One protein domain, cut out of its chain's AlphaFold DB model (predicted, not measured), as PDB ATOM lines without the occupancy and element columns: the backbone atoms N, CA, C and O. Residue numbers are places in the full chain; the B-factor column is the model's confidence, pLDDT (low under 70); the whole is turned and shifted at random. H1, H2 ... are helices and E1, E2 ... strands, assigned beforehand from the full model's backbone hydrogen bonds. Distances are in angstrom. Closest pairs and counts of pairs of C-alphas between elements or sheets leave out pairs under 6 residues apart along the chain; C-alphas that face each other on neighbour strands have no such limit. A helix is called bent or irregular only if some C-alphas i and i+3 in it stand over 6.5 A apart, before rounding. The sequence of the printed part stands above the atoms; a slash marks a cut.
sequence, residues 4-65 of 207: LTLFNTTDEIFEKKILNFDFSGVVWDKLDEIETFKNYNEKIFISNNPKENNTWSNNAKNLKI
ATOM      1  N   LEU A   4      47.514 -40.967 -26.093       77.19
ATOM      2  CA  LEU A   4      47.426 -39.523 -26.242       77.19
ATOM      3  C   LEU A   4      47.437 -39.187 -27.733       77.19
ATOM      4  O   LEU A   4      48.376 -39.542 -28.449       77.19
ATOM      5  N   THR A   5      46.411 -38.471 -28.187       81.75
ATOM      6  CA  THR A   5      46.371 -37.913 -29.539       81.75
ATOM      7  C   THR A   5      46.443 -36.395 -29.463       81.75
ATOM      8  O   THR A   5      45.590 -35.764 -28.846       81.75
ATOM      9  N   LEU A   6      47.455 -35.810 -30.099       83.94
ATOM     10  CA  LEU A   6      47.639 -34.366 -30.220       83.94
ATOM     11  C   LEU A   6      47.389 -33.955 -31.668       83.94
ATOM     12  O   LEU A   6      47.869 -34.612 -32.595       83.94
ATOM     13  N   PHE A   7      46.676 -32.850 -31.858       86.06
ATOM     14  CA  PHE A   7      46.375 -32.299 -33.174       86.06
ATOM     15  C   PHE A   7      46.852 -30.855 -33.263       86.06
ATOM     16  O   PHE A   7      46.646 -30.065 -32.347       86.06
ATOM     17  N   ASN A   8      47.426 -30.510 -34.407       87.12
ATOM     18  CA  ASN A   8      47.585 -29.141 -34.868       87.12
ATOM     19  C   ASN A   8      46.651 -28.965 -36.068       87.12
ATOM     20  O   ASN A   8      46.777 -29.690 -37.059       87.12
ATOM     21  N   THR A   9      45.696 -28.044 -35.991       87.38
ATOM     22  CA  THR A   9      44.698 -27.811 -37.038       87.38
ATOM     23  C   THR A   9      44.437 -26.319 -37.212       87.38
ATOM     24  O   THR A   9      44.605 -25.544 -36.281       87.38
ATOM     25  N   THR A  10      44.036 -25.920 -38.418       88.88
ATOM     26  CA  THR A  10      43.474 -24.588 -38.705       88.88
ATOM     27  C   THR A  10      41.945 -24.628 -38.801       88.88
ATOM     28  O   THR A  10      41.322 -23.659 -39.231       88.88
ATOM     29  N   ASP A  11      41.328 -25.769 -38.489       88.56
ATOM     30  CA  ASP A  11      39.880 -25.935 -38.443       88.56
ATOM     31  C   ASP A  11      39.339 -25.348 -37.135       88.56
ATOM     32  O   ASP A  11      39.204 -26.040 -36.125       88.56
ATOM     33  N   GLU A  12      39.027 -24.050 -37.160       87.56
ATOM     34  CA  GLU A  12      38.503 -23.334 -35.992       87.56
ATOM     35  C   GLU A  12      37.204 -23.948 -35.444       87.56
ATOM     36  O   GLU A  12      36.885 -23.769 -34.269       87.56
ATOM     37  N   ILE A  13      36.420 -24.638 -36.284       86.56
ATOM     38  CA  ILE A  13      35.168 -25.273 -35.863       86.56
ATOM     39  C   ILE A  13      35.494 -26.504 -35.021       86.56
ATOM     40  O   ILE A  13      34.953 -26.652 -33.924       86.56
ATOM     41  N   PHE A  14      36.388 -27.368 -35.507       83.44
ATOM     42  CA  PHE A  14      36.839 -28.534 -34.751       83.44
ATOM     43  C   PHE A  14      37.589 -28.130 -33.478       83.44
ATOM     44  O   PHE A  14      37.314 -28.676 -32.412       83.44
ATOM     45  N   GLU A  15      38.467 -27.128 -33.555       82.75
ATOM     46  CA  GLU A  15      39.186 -26.598 -32.394       82.75
ATOM     47  C   GLU A  15      38.217 -26.084 -31.323       82.75
ATOM     48  O   GLU A  15      38.269 -26.531 -30.176       82.75
ATOM     49  N   LYS A  16      37.252 -25.229 -31.696       81.62
ATOM     50  CA  LYS A  16      36.205 -24.767 -30.769       81.62
ATOM     51  C   LYS A  16      35.385 -25.926 -30.220       81.62
ATOM     52  O   LYS A  16      35.026 -25.888 -29.049       81.62
ATOM     53  N   LYS A  17      35.090 -26.948 -31.025       79.12
ATOM     54  CA  LYS A  17      34.347 -28.131 -30.577       79.12
ATOM     55  C   LYS A  17      35.104 -28.896 -29.488       79.12
ATOM     56  O   LYS A  17      34.488 -29.298 -28.505       79.12
ATOM     57  N   ILE A  18      36.421 -29.053 -29.628       78.19
ATOM     58  CA  ILE A  18      37.283 -29.696 -28.625       78.19
ATOM     59  C   ILE A  18      37.401 -28.824 -27.373       78.19
ATOM     60  O   ILE A  18      37.060 -29.282 -26.285       78.19
ATOM     61  N   LEU A  19      37.816 -27.562 -27.529       74.19
ATOM     62  CA  LEU A  19      38.059 -26.638 -26.412       74.19
ATOM     63  C   LEU A  19      36.797 -26.367 -25.588       74.19
ATOM     64  O   LEU A  19      36.858 -26.275 -24.365       74.19
ATOM     65  N   ASN A  20      35.643 -26.280 -26.249       71.12
ATOM     66  CA  ASN A  20      34.363 -26.037 -25.591       71.12
ATOM     67  C   ASN A  20      33.627 -27.334 -25.220       71.12
ATOM     68  O   ASN A  20      32.460 -27.286 -24.828       71.12
ATOM     69  N   PHE A  21      34.249 -28.506 -25.385       70.25
ATOM     70  CA  PHE A  21      33.586 -29.795 -25.176       70.25
ATOM     71  C   PHE A  21      32.195 -29.846 -25.838       70.25
ATOM     72  O   PHE A  21      31.214 -30.315 -25.244       70.25
ATOM     73  N   ASP A  22      32.069 -29.319 -27.061       73.88
ATOM     74  CA  ASP A  22      30.799 -29.217 -27.784       73.88
ATOM     75  C   ASP A  22      30.422 -30.542 -28.459       73.88
ATOM     76  O   ASP A  22      30.245 -30.681 -29.670       73.88
ATOM     77  N   PHE A  23      30.335 -31.564 -27.619       72.69
ATOM     78  CA  PHE A  23      29.852 -32.882 -27.960       72.69
ATOM     79  C   PHE A  23      28.461 -33.061 -27.357       72.69
ATOM     80  O   PHE A  23      28.194 -32.676 -26.212       72.69
ATOM     81  N   SER A  24      27.557 -33.645 -28.139       62.88
ATOM     82  CA  SER A  24      26.295 -34.176 -27.635       62.88
ATOM     83  C   SER A  24      26.515 -35.608 -27.137       62.88
ATOM     84  O   SER A  24      27.024 -36.438 -27.897       62.88
ATOM     85  N   GLY A  25      26.079 -35.917 -25.915       65.44
ATOM     86  CA  GLY A  25      26.229 -37.246 -25.308       65.44
ATOM     87  C   GLY A  25      27.499 -37.392 -24.464       65.44
ATOM     88  O   GLY A  25      28.094 -36.398 -24.055       65.44
ATOM     89  N   VAL A  26      27.888 -38.633 -24.168       64.06
ATOM     90  CA  VAL A  26      29.088 -38.937 -23.377       64.06
ATOM     91  C   VAL A  26      30.323 -38.713 -24.252       64.06
ATOM     92  O   VAL A  26      30.430 -39.289 -25.329       64.06
ATOM     93  N   VAL A  27      31.258 -37.868 -23.806       65.75
ATOM     94  CA  VAL A  27      32.474 -37.512 -24.571       65.75
ATOM     95  C   VAL A  27      33.322 -38.743 -24.899       65.75
ATOM     96  O   VAL A  27      33.885 -38.824 -25.985       65.75
ATOM     97  N   TRP A  28      33.352 -39.734 -24.004       65.38
ATOM     98  CA  TRP A  28      34.032 -41.012 -24.227       65.38
ATOM     99  C   TRP A  28      33.528 -41.738 -25.481       65.38
ATOM    100  O   TRP A  28      34.333 -42.273 -26.238       65.38
ATOM    101  N   ASP A  29      32.228 -41.649 -25.773       69.50
ATOM    102  CA  ASP A  29      31.615 -42.236 -26.975       69.50
ATOM    103  C   ASP A  29      31.983 -41.469 -28.257       69.50
ATOM    104  O   ASP A  29      31.634 -41.880 -29.365       69.50
ATOM    105  N   LYS A  30      32.637 -40.310 -28.116       73.38
ATOM    106  CA  LYS A  30      33.067 -39.431 -29.209       73.38
ATOM    107  C   LYS A  30      34.574 -39.441 -29.421       73.38
ATOM    108  O   LYS A  30      35.036 -38.789 -30.355       73.38
ATOM    109  N   LEU A  31      35.331 -40.199 -28.625       72.69
ATOM    110  CA  LEU A  31      36.777 -40.312 -28.808       72.69
ATOM    111  C   LEU A  31      37.136 -40.822 -30.202       72.69
ATOM    112  O   LEU A  31      38.006 -40.238 -30.835       72.69
ATOM    113  N   ASP A  32      36.403 -41.800 -30.734       72.81
ATOM    114  CA  ASP A  32      36.639 -42.304 -32.092       72.81
ATOM    115  C   ASP A  32      36.457 -41.208 -33.160       72.81
ATOM    116  O   ASP A  32      37.209 -41.143 -34.134       72.81
ATOM    117  N   GLU A  33      35.482 -40.308 -32.988       74.69
ATOM    118  CA  GLU A  33      35.260 -39.172 -33.896       74.69
ATOM    119  C   GLU A  33      36.430 -38.180 -33.838       74.69
ATOM    120  O   GLU A  33      36.905 -37.710 -34.872       74.69
ATOM    121  N   ILE A  34      36.921 -37.897 -32.628       78.19
ATOM    122  CA  ILE A  34      38.068 -37.014 -32.396       78.19
ATOM    123  C   ILE A  34      39.335 -37.642 -32.987       78.19
ATOM    124  O   ILE A  34      40.062 -36.993 -33.734       78.19
ATOM    125  N   GLU A  35      39.583 -38.923 -32.717       73.94
ATOM    126  CA  GLU A  35      40.752 -39.654 -33.202       73.94
ATOM    127  C   GLU A  35      40.770 -39.788 -34.725       73.94
ATOM    128  O   GLU A  35      41.835 -39.722 -35.346       73.94
ATOM    129  N   THR A  36      39.608 -39.960 -35.353       78.19
ATOM    130  CA  THR A  36      39.497 -40.107 -36.812       78.19
ATOM    131  C   THR A  36      39.412 -38.779 -37.559       78.19
ATOM    132  O   THR A  36      39.303 -38.790 -38.791       78.19
ATOM    133  N   PHE A  37      39.517 -37.644 -36.859       83.62
ATOM    134  CA  PHE A  37      39.573 -36.324 -37.472       83.62
ATOM    135  C   PHE A  37      40.691 -36.252 -38.519       83.62
ATOM    136  O   PHE A  37      41.824 -36.657 -38.265       83.62
ATOM    137  N   LYS A  38      40.358 -35.757 -39.718       82.12
ATOM    138  CA  LYS A  38      41.259 -35.756 -40.887       82.12
ATOM    139  C   LYS A  38      41.753 -34.372 -41.293       82.12
ATOM    140  O   LYS A  38      42.706 -34.289 -42.056       82.12
ATOM    141  N   ASN A  39      41.110 -33.302 -40.828       86.56
ATOM    142  CA  ASN A  39      41.442 -31.938 -41.238       86.56
ATOM    143  C   ASN A  39      42.502 -31.325 -40.310       86.56
ATOM    144  O   ASN A  39      42.289 -30.291 -39.681       86.56
ATOM    145  N   TYR A  40      43.638 -32.006 -40.168       87.94
ATOM    146  CA  TYR A  40      44.763 -31.559 -39.351       87.94
ATOM    147  C   TYR A  40      45.969 -31.208 -40.226       87.94
ATOM    148  O   TYR A  40      46.196 -31.792 -41.287       87.94
ATOM    149  N   ASN A  41      46.771 -30.260 -39.753       89.94
ATOM    150  CA  ASN A  41      48.094 -29.976 -40.299       89.94
ATOM    151  C   ASN A  41      49.097 -31.011 -39.796       89.94
ATOM    152  O   ASN A  41      49.892 -31.531 -40.575       89.94
ATOM    153  N   GLU A  42      49.014 -31.352 -38.508       90.50
ATOM    154  CA  GLU A  42      49.824 -32.395 -37.881       90.50
ATOM    155  C   GLU A  42      48.997 -33.168 -36.854       90.50
ATOM    156  O   GLU A  42      48.148 -32.607 -36.162       90.50
ATOM    157  N   LYS A  43      49.266 -34.466 -36.748       89.75
ATOM    158  CA  LYS A  43      48.688 -35.359 -35.750       89.75
ATOM    159  C   LYS A  43      49.790 -36.216 -35.157       89.75
ATOM    160  O   LYS A  43      50.490 -36.920 -35.889       89.75
ATOM    161  N   ILE A  44      49.898 -36.199 -33.838       88.62
ATOM    162  CA  ILE A  44      50.791 -37.063 -33.072       88.62
ATOM    163  C   ILE A  44      49.923 -38.048 -32.299       88.62
ATOM    164  O   ILE A  44      49.014 -37.644 -31.583       88.62
ATOM    165  N   PHE A  45      50.201 -39.337 -32.448       86.94
ATOM    166  CA  PHE A  45      49.587 -40.401 -31.669       86.94
ATOM    167  C   PHE A  45      50.656 -41.102 -30.843       86.94
ATOM    168  O   PHE A  45      51.684 -41.538 -31.372       86.94
ATOM    169  N   ILE A  46      50.392 -41.202 -29.548       84.88
ATOM    170  CA  ILE A  46      51.254 -41.819 -28.552       84.88
ATOM    171  C   ILE A  46      50.442 -42.921 -27.890       84.88
ATOM    172  O   ILE A  46      49.500 -42.639 -27.152       84.88
ATOM    173  N   SER A  47      50.789 -44.174 -28.157       80.75
ATOM    174  CA  SER A  47      50.123 -45.303 -27.521       80.75
ATOM    175  C   SER A  47      50.750 -45.591 -26.164       80.75
ATOM    176  O   SER A  47      51.970 -45.530 -26.003       80.75
ATOM    177  N   ASN A  48      49.920 -45.961 -25.188       70.88
ATOM    178  CA  ASN A  48      50.419 -46.557 -23.952       70.88
ATOM    179  C   ASN A  48      50.711 -48.064 -24.105       70.88
ATOM    180  O   ASN A  48      51.250 -48.690 -23.192       70.88
ATOM    181  N   ASN A  49      50.345 -48.655 -25.248       73.75
ATOM    182  CA  ASN A  49      50.564 -50.055 -25.557       73.75
ATOM    183  C   ASN A  49      51.921 -50.214 -26.261       73.75
ATOM    184  O   ASN A  49      52.066 -49.784 -27.404       73.75
ATOM    185  N   PRO A  50      52.900 -50.914 -25.660       66.88
ATOM    186  CA  PRO A  50      54.231 -51.083 -26.249       66.88
ATOM    187  C   PRO A  50      54.234 -51.876 -27.568       66.88
ATOM    188  O   PRO A  50      55.254 -51.939 -28.249       66.88
ATOM    189  N   LYS A  51      53.112 -52.513 -27.935       73.12
ATOM    190  CA  LYS A  51      52.939 -53.210 -29.221       73.12
ATOM    191  C   LYS A  51      52.461 -52.291 -30.348       73.12
ATOM    192  O   LYS A  51      52.528 -52.681 -31.513       73.12
ATOM    193  N   GLU A  52      51.959 -51.107 -30.020       74.31
ATOM    194  CA  GLU A  52      51.524 -50.105 -30.987       74.31
ATOM    195  C   GLU A  52      52.662 -49.109 -31.236       74.31
ATOM    196  O   GLU A  52      53.438 -48.785 -30.342       74.31
ATOM    197  N   ASN A  53      52.805 -48.645 -32.481       80.38
ATOM    198  CA  ASN A  53      53.834 -47.658 -32.799       80.38
ATOM    199  C   ASN A  53      53.278 -46.258 -32.544       80.38
ATOM    200  O   ASN A  53      52.197 -45.938 -33.039       80.38
ATOM    201  N   ASN A  54      54.055 -45.412 -31.874       86.94
ATOM    202  CA  ASN A  54      53.788 -43.979 -31.847       86.94
ATOM    203  C   ASN A  54      54.016 -43.409 -33.250       86.94
ATOM    204  O   ASN A  54      54.963 -43.795 -33.950       86.94
ATOM    205  N   THR A  55      53.157 -42.491 -33.675       90.31
ATOM    206  CA  THR A  55      53.206 -41.935 -35.030       90.31
ATOM    207  C   THR A  55      53.065 -40.426 -35.021       90.31
ATOM    208  O   THR A  55      52.184 -39.894 -34.354       90.31
ATOM    209  N   TRP A  56      53.869 -39.752 -35.832       91.19
ATOM    210  CA  TRP A  56      53.583 -38.404 -36.309       91.19
ATOM    211  C   TRP A  56      53.069 -38.510 -37.741       91.19
ATOM    212  O   TRP A  56      53.641 -39.220 -38.569       91.19
ATOM    213  N   SER A  57      51.988 -37.809 -38.046       90.56
ATOM    214  CA  SER A  57      51.411 -37.785 -39.381       90.56
ATOM    215  C   SER A  57      50.986 -36.382 -39.776       90.56
ATOM    216  O   SER A  57      50.567 -35.582 -38.945       90.56
ATOM    217  N   ASN A  58      51.064 -36.106 -41.068       90.38
ATOM    218  CA  ASN A  58      50.457 -34.949 -41.707       90.38
ATOM    219  C   ASN A  58      49.771 -35.403 -43.004       90.38
ATOM    220  O   ASN A  58      49.725 -36.597 -43.309       90.38
ATOM    221  N   ASN A  59      49.286 -34.457 -43.806       83.12
ATOM    222  CA  ASN A  59      48.609 -34.761 -45.072       83.12
ATOM    223  C   ASN A  59      49.496 -35.457 -46.129       83.12
ATOM    224  O   ASN A  59      48.981 -35.916 -47.144       83.12
ATOM    225  N   ALA A  60      50.814 -35.538 -45.919       87.19
ATOM    226  CA  ALA A  60      51.767 -36.082 -46.888       87.19
ATOM    227  C   ALA A  60      52.507 -37.340 -46.405       87.19
ATOM    228  O   ALA A  60      52.956 -38.141 -47.228       87.19
ATOM    229  N   LYS A  61      52.712 -37.502 -45.096       91.25
ATOM    230  CA  LYS A  61      53.581 -38.534 -44.522       91.25
ATOM    231  C   LYS A  61      53.016 -39.062 -43.214       91.25
ATOM    232  O   LYS A  61      52.377 -38.345 -42.453       91.25
ATOM    233  N   ASN A  62      53.346 -40.317 -42.942       90.19
ATOM    234  CA  ASN A  62      53.185 -40.943 -41.641       90.19
ATOM    235  C   ASN A  62      54.541 -41.528 -41.240       90.19
ATOM    236  O   ASN A  62      55.095 -42.367 -41.956       90.19
ATOM    237  N   LEU A  63      55.099 -41.031 -40.142       90.94
ATOM    238  CA  LEU A  63      56.393 -41.429 -39.618       90.94
ATOM    239  C   LEU A  63      56.202 -42.069 -38.252       90.94
ATOM    240  O   LEU A  63      55.500 -41.540 -37.391       90.94
ATOM    241  N   LYS A  64      56.891 -43.189 -38.035       90.00
ATOM    242  CA  LYS A  64      57.056 -43.721 -36.687       90.00
ATOM    243  C   LYS A  64      57.933 -42.763 -35.897       90.00
ATOM    244  O   LYS A  64      58.992 -42.367 -36.381       90.00
ATOM    245  N   ILE A  65      57.494 -42.428 -34.696       85.38
ATOM    246  CA  ILE A  65      58.275 -41.628 -33.762       85.38
ATOM    247  C   ILE A  65      58.634 -42.491 -32.564       85.38
ATOM    248  O   ILE A  65      57.850 -43.328 -32.122       85.38
TER     249      ILE A  65
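This is residues 4 to 65 of the 207 residues of an uncharacterized protein of Flavobacterium sp. 1 (UniProt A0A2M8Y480). A small antiparallel sheet of four strands makes one side of a flat, open shape, and two short helices, H1 and H2, lie beyond its E1 edge instead of covering a face. H2 only grazes the sheet near E1, H1 is farther out and is not on the sheet, and the two helices have no C-alphas within 8 A of each other, though only just; residues 23 to 30, which include the first residues of H2, stick out on the helix side. The printed part has 62 residues with two named helices and four named strands, in the order E1, H1, H2, E2, E3, E4, and the class is mixed, helices and strands. The sheet's order is E1, E2, E3, E4, all antiparallel. The whole is only just compact, close to loose, with a radius of gyration of the C-alphas of 12.5 A and spans of 33 by 25 by 14 A.

The sheet runs, strand beside strand, from E1, residues 4 to 8, through E2, residues 42 to 47, and E3, residues 55 to 57, to E4, residues 62 to 64. E1 and E4 are its edge strands and E2 and E3 are inner strands. E1 and E2 are antiparallel, with 175 degrees between their directions; N 6 and O 44 are 2.8 A apart, and N 44 and O 6 are 2.9 A apart, both within hydrogen-bond range. E2, E3 and E4 form a meander, each strand the antiparallel neighbour of the one before. E2 and E3 are a hairpin at 166 degrees, with N 45 and O 55 within hydrogen-bond range at 2.8 A. E3 and E4 are a hairpin at 158 degrees, with N 63 and O 56 within range at 2.8 A. From edge to edge the strands' lines turn by 41 degrees. H2, residues 27 to 35, is on the sheet but only grazes it, with its residues 31 to 35; its closest C-alphas to E1 are those of Glu 35 and Thr 5, 6.9 A apart. H1, residues 12 to 19, is not on the sheet, and it is apart from E2, E3 and E4. H1 and H2 are apart, but only just, their closest C-alphas 8.3 A from each other. Every O i to N i+4 pair is within hydrogen-bond range in H1, but in H2 it is 3 of 5.

E2, the longest strand by residues, measures 16.6 A from first to last C-alpha. E1 measures 13.5 A and begins at C-alpha 4, at (47.426, -39.523, -26.242). E3 measures 6.3 A and E4 6.9 A, with C-alpha 64 at (57.056, -43.721, -36.687). H2, the longest helix, measures 12.1 A and begins at C-alpha 27, at (32.474, -37.512, -24.571); it is irregular, with C-alphas 29 and 32 being 7.2 A apart. H1 measures 10.1 A.

The two C-alphas farthest apart are those of Glu 12 and Lys 51, at 33.9 A, while those of Leu 4 and Ile 65, the first and last printed, are 13.4 A apart. The printed part has no cut, and no link is long: E1 to H1 and E3 to E4 are tight, and the other three are short. Residues 23 to 30, of which 27 to 30 belong to H2, stand free. The mean pLDDT of the printed part is 80.6, and the residues under 70 are 24 to 29 and residue 50.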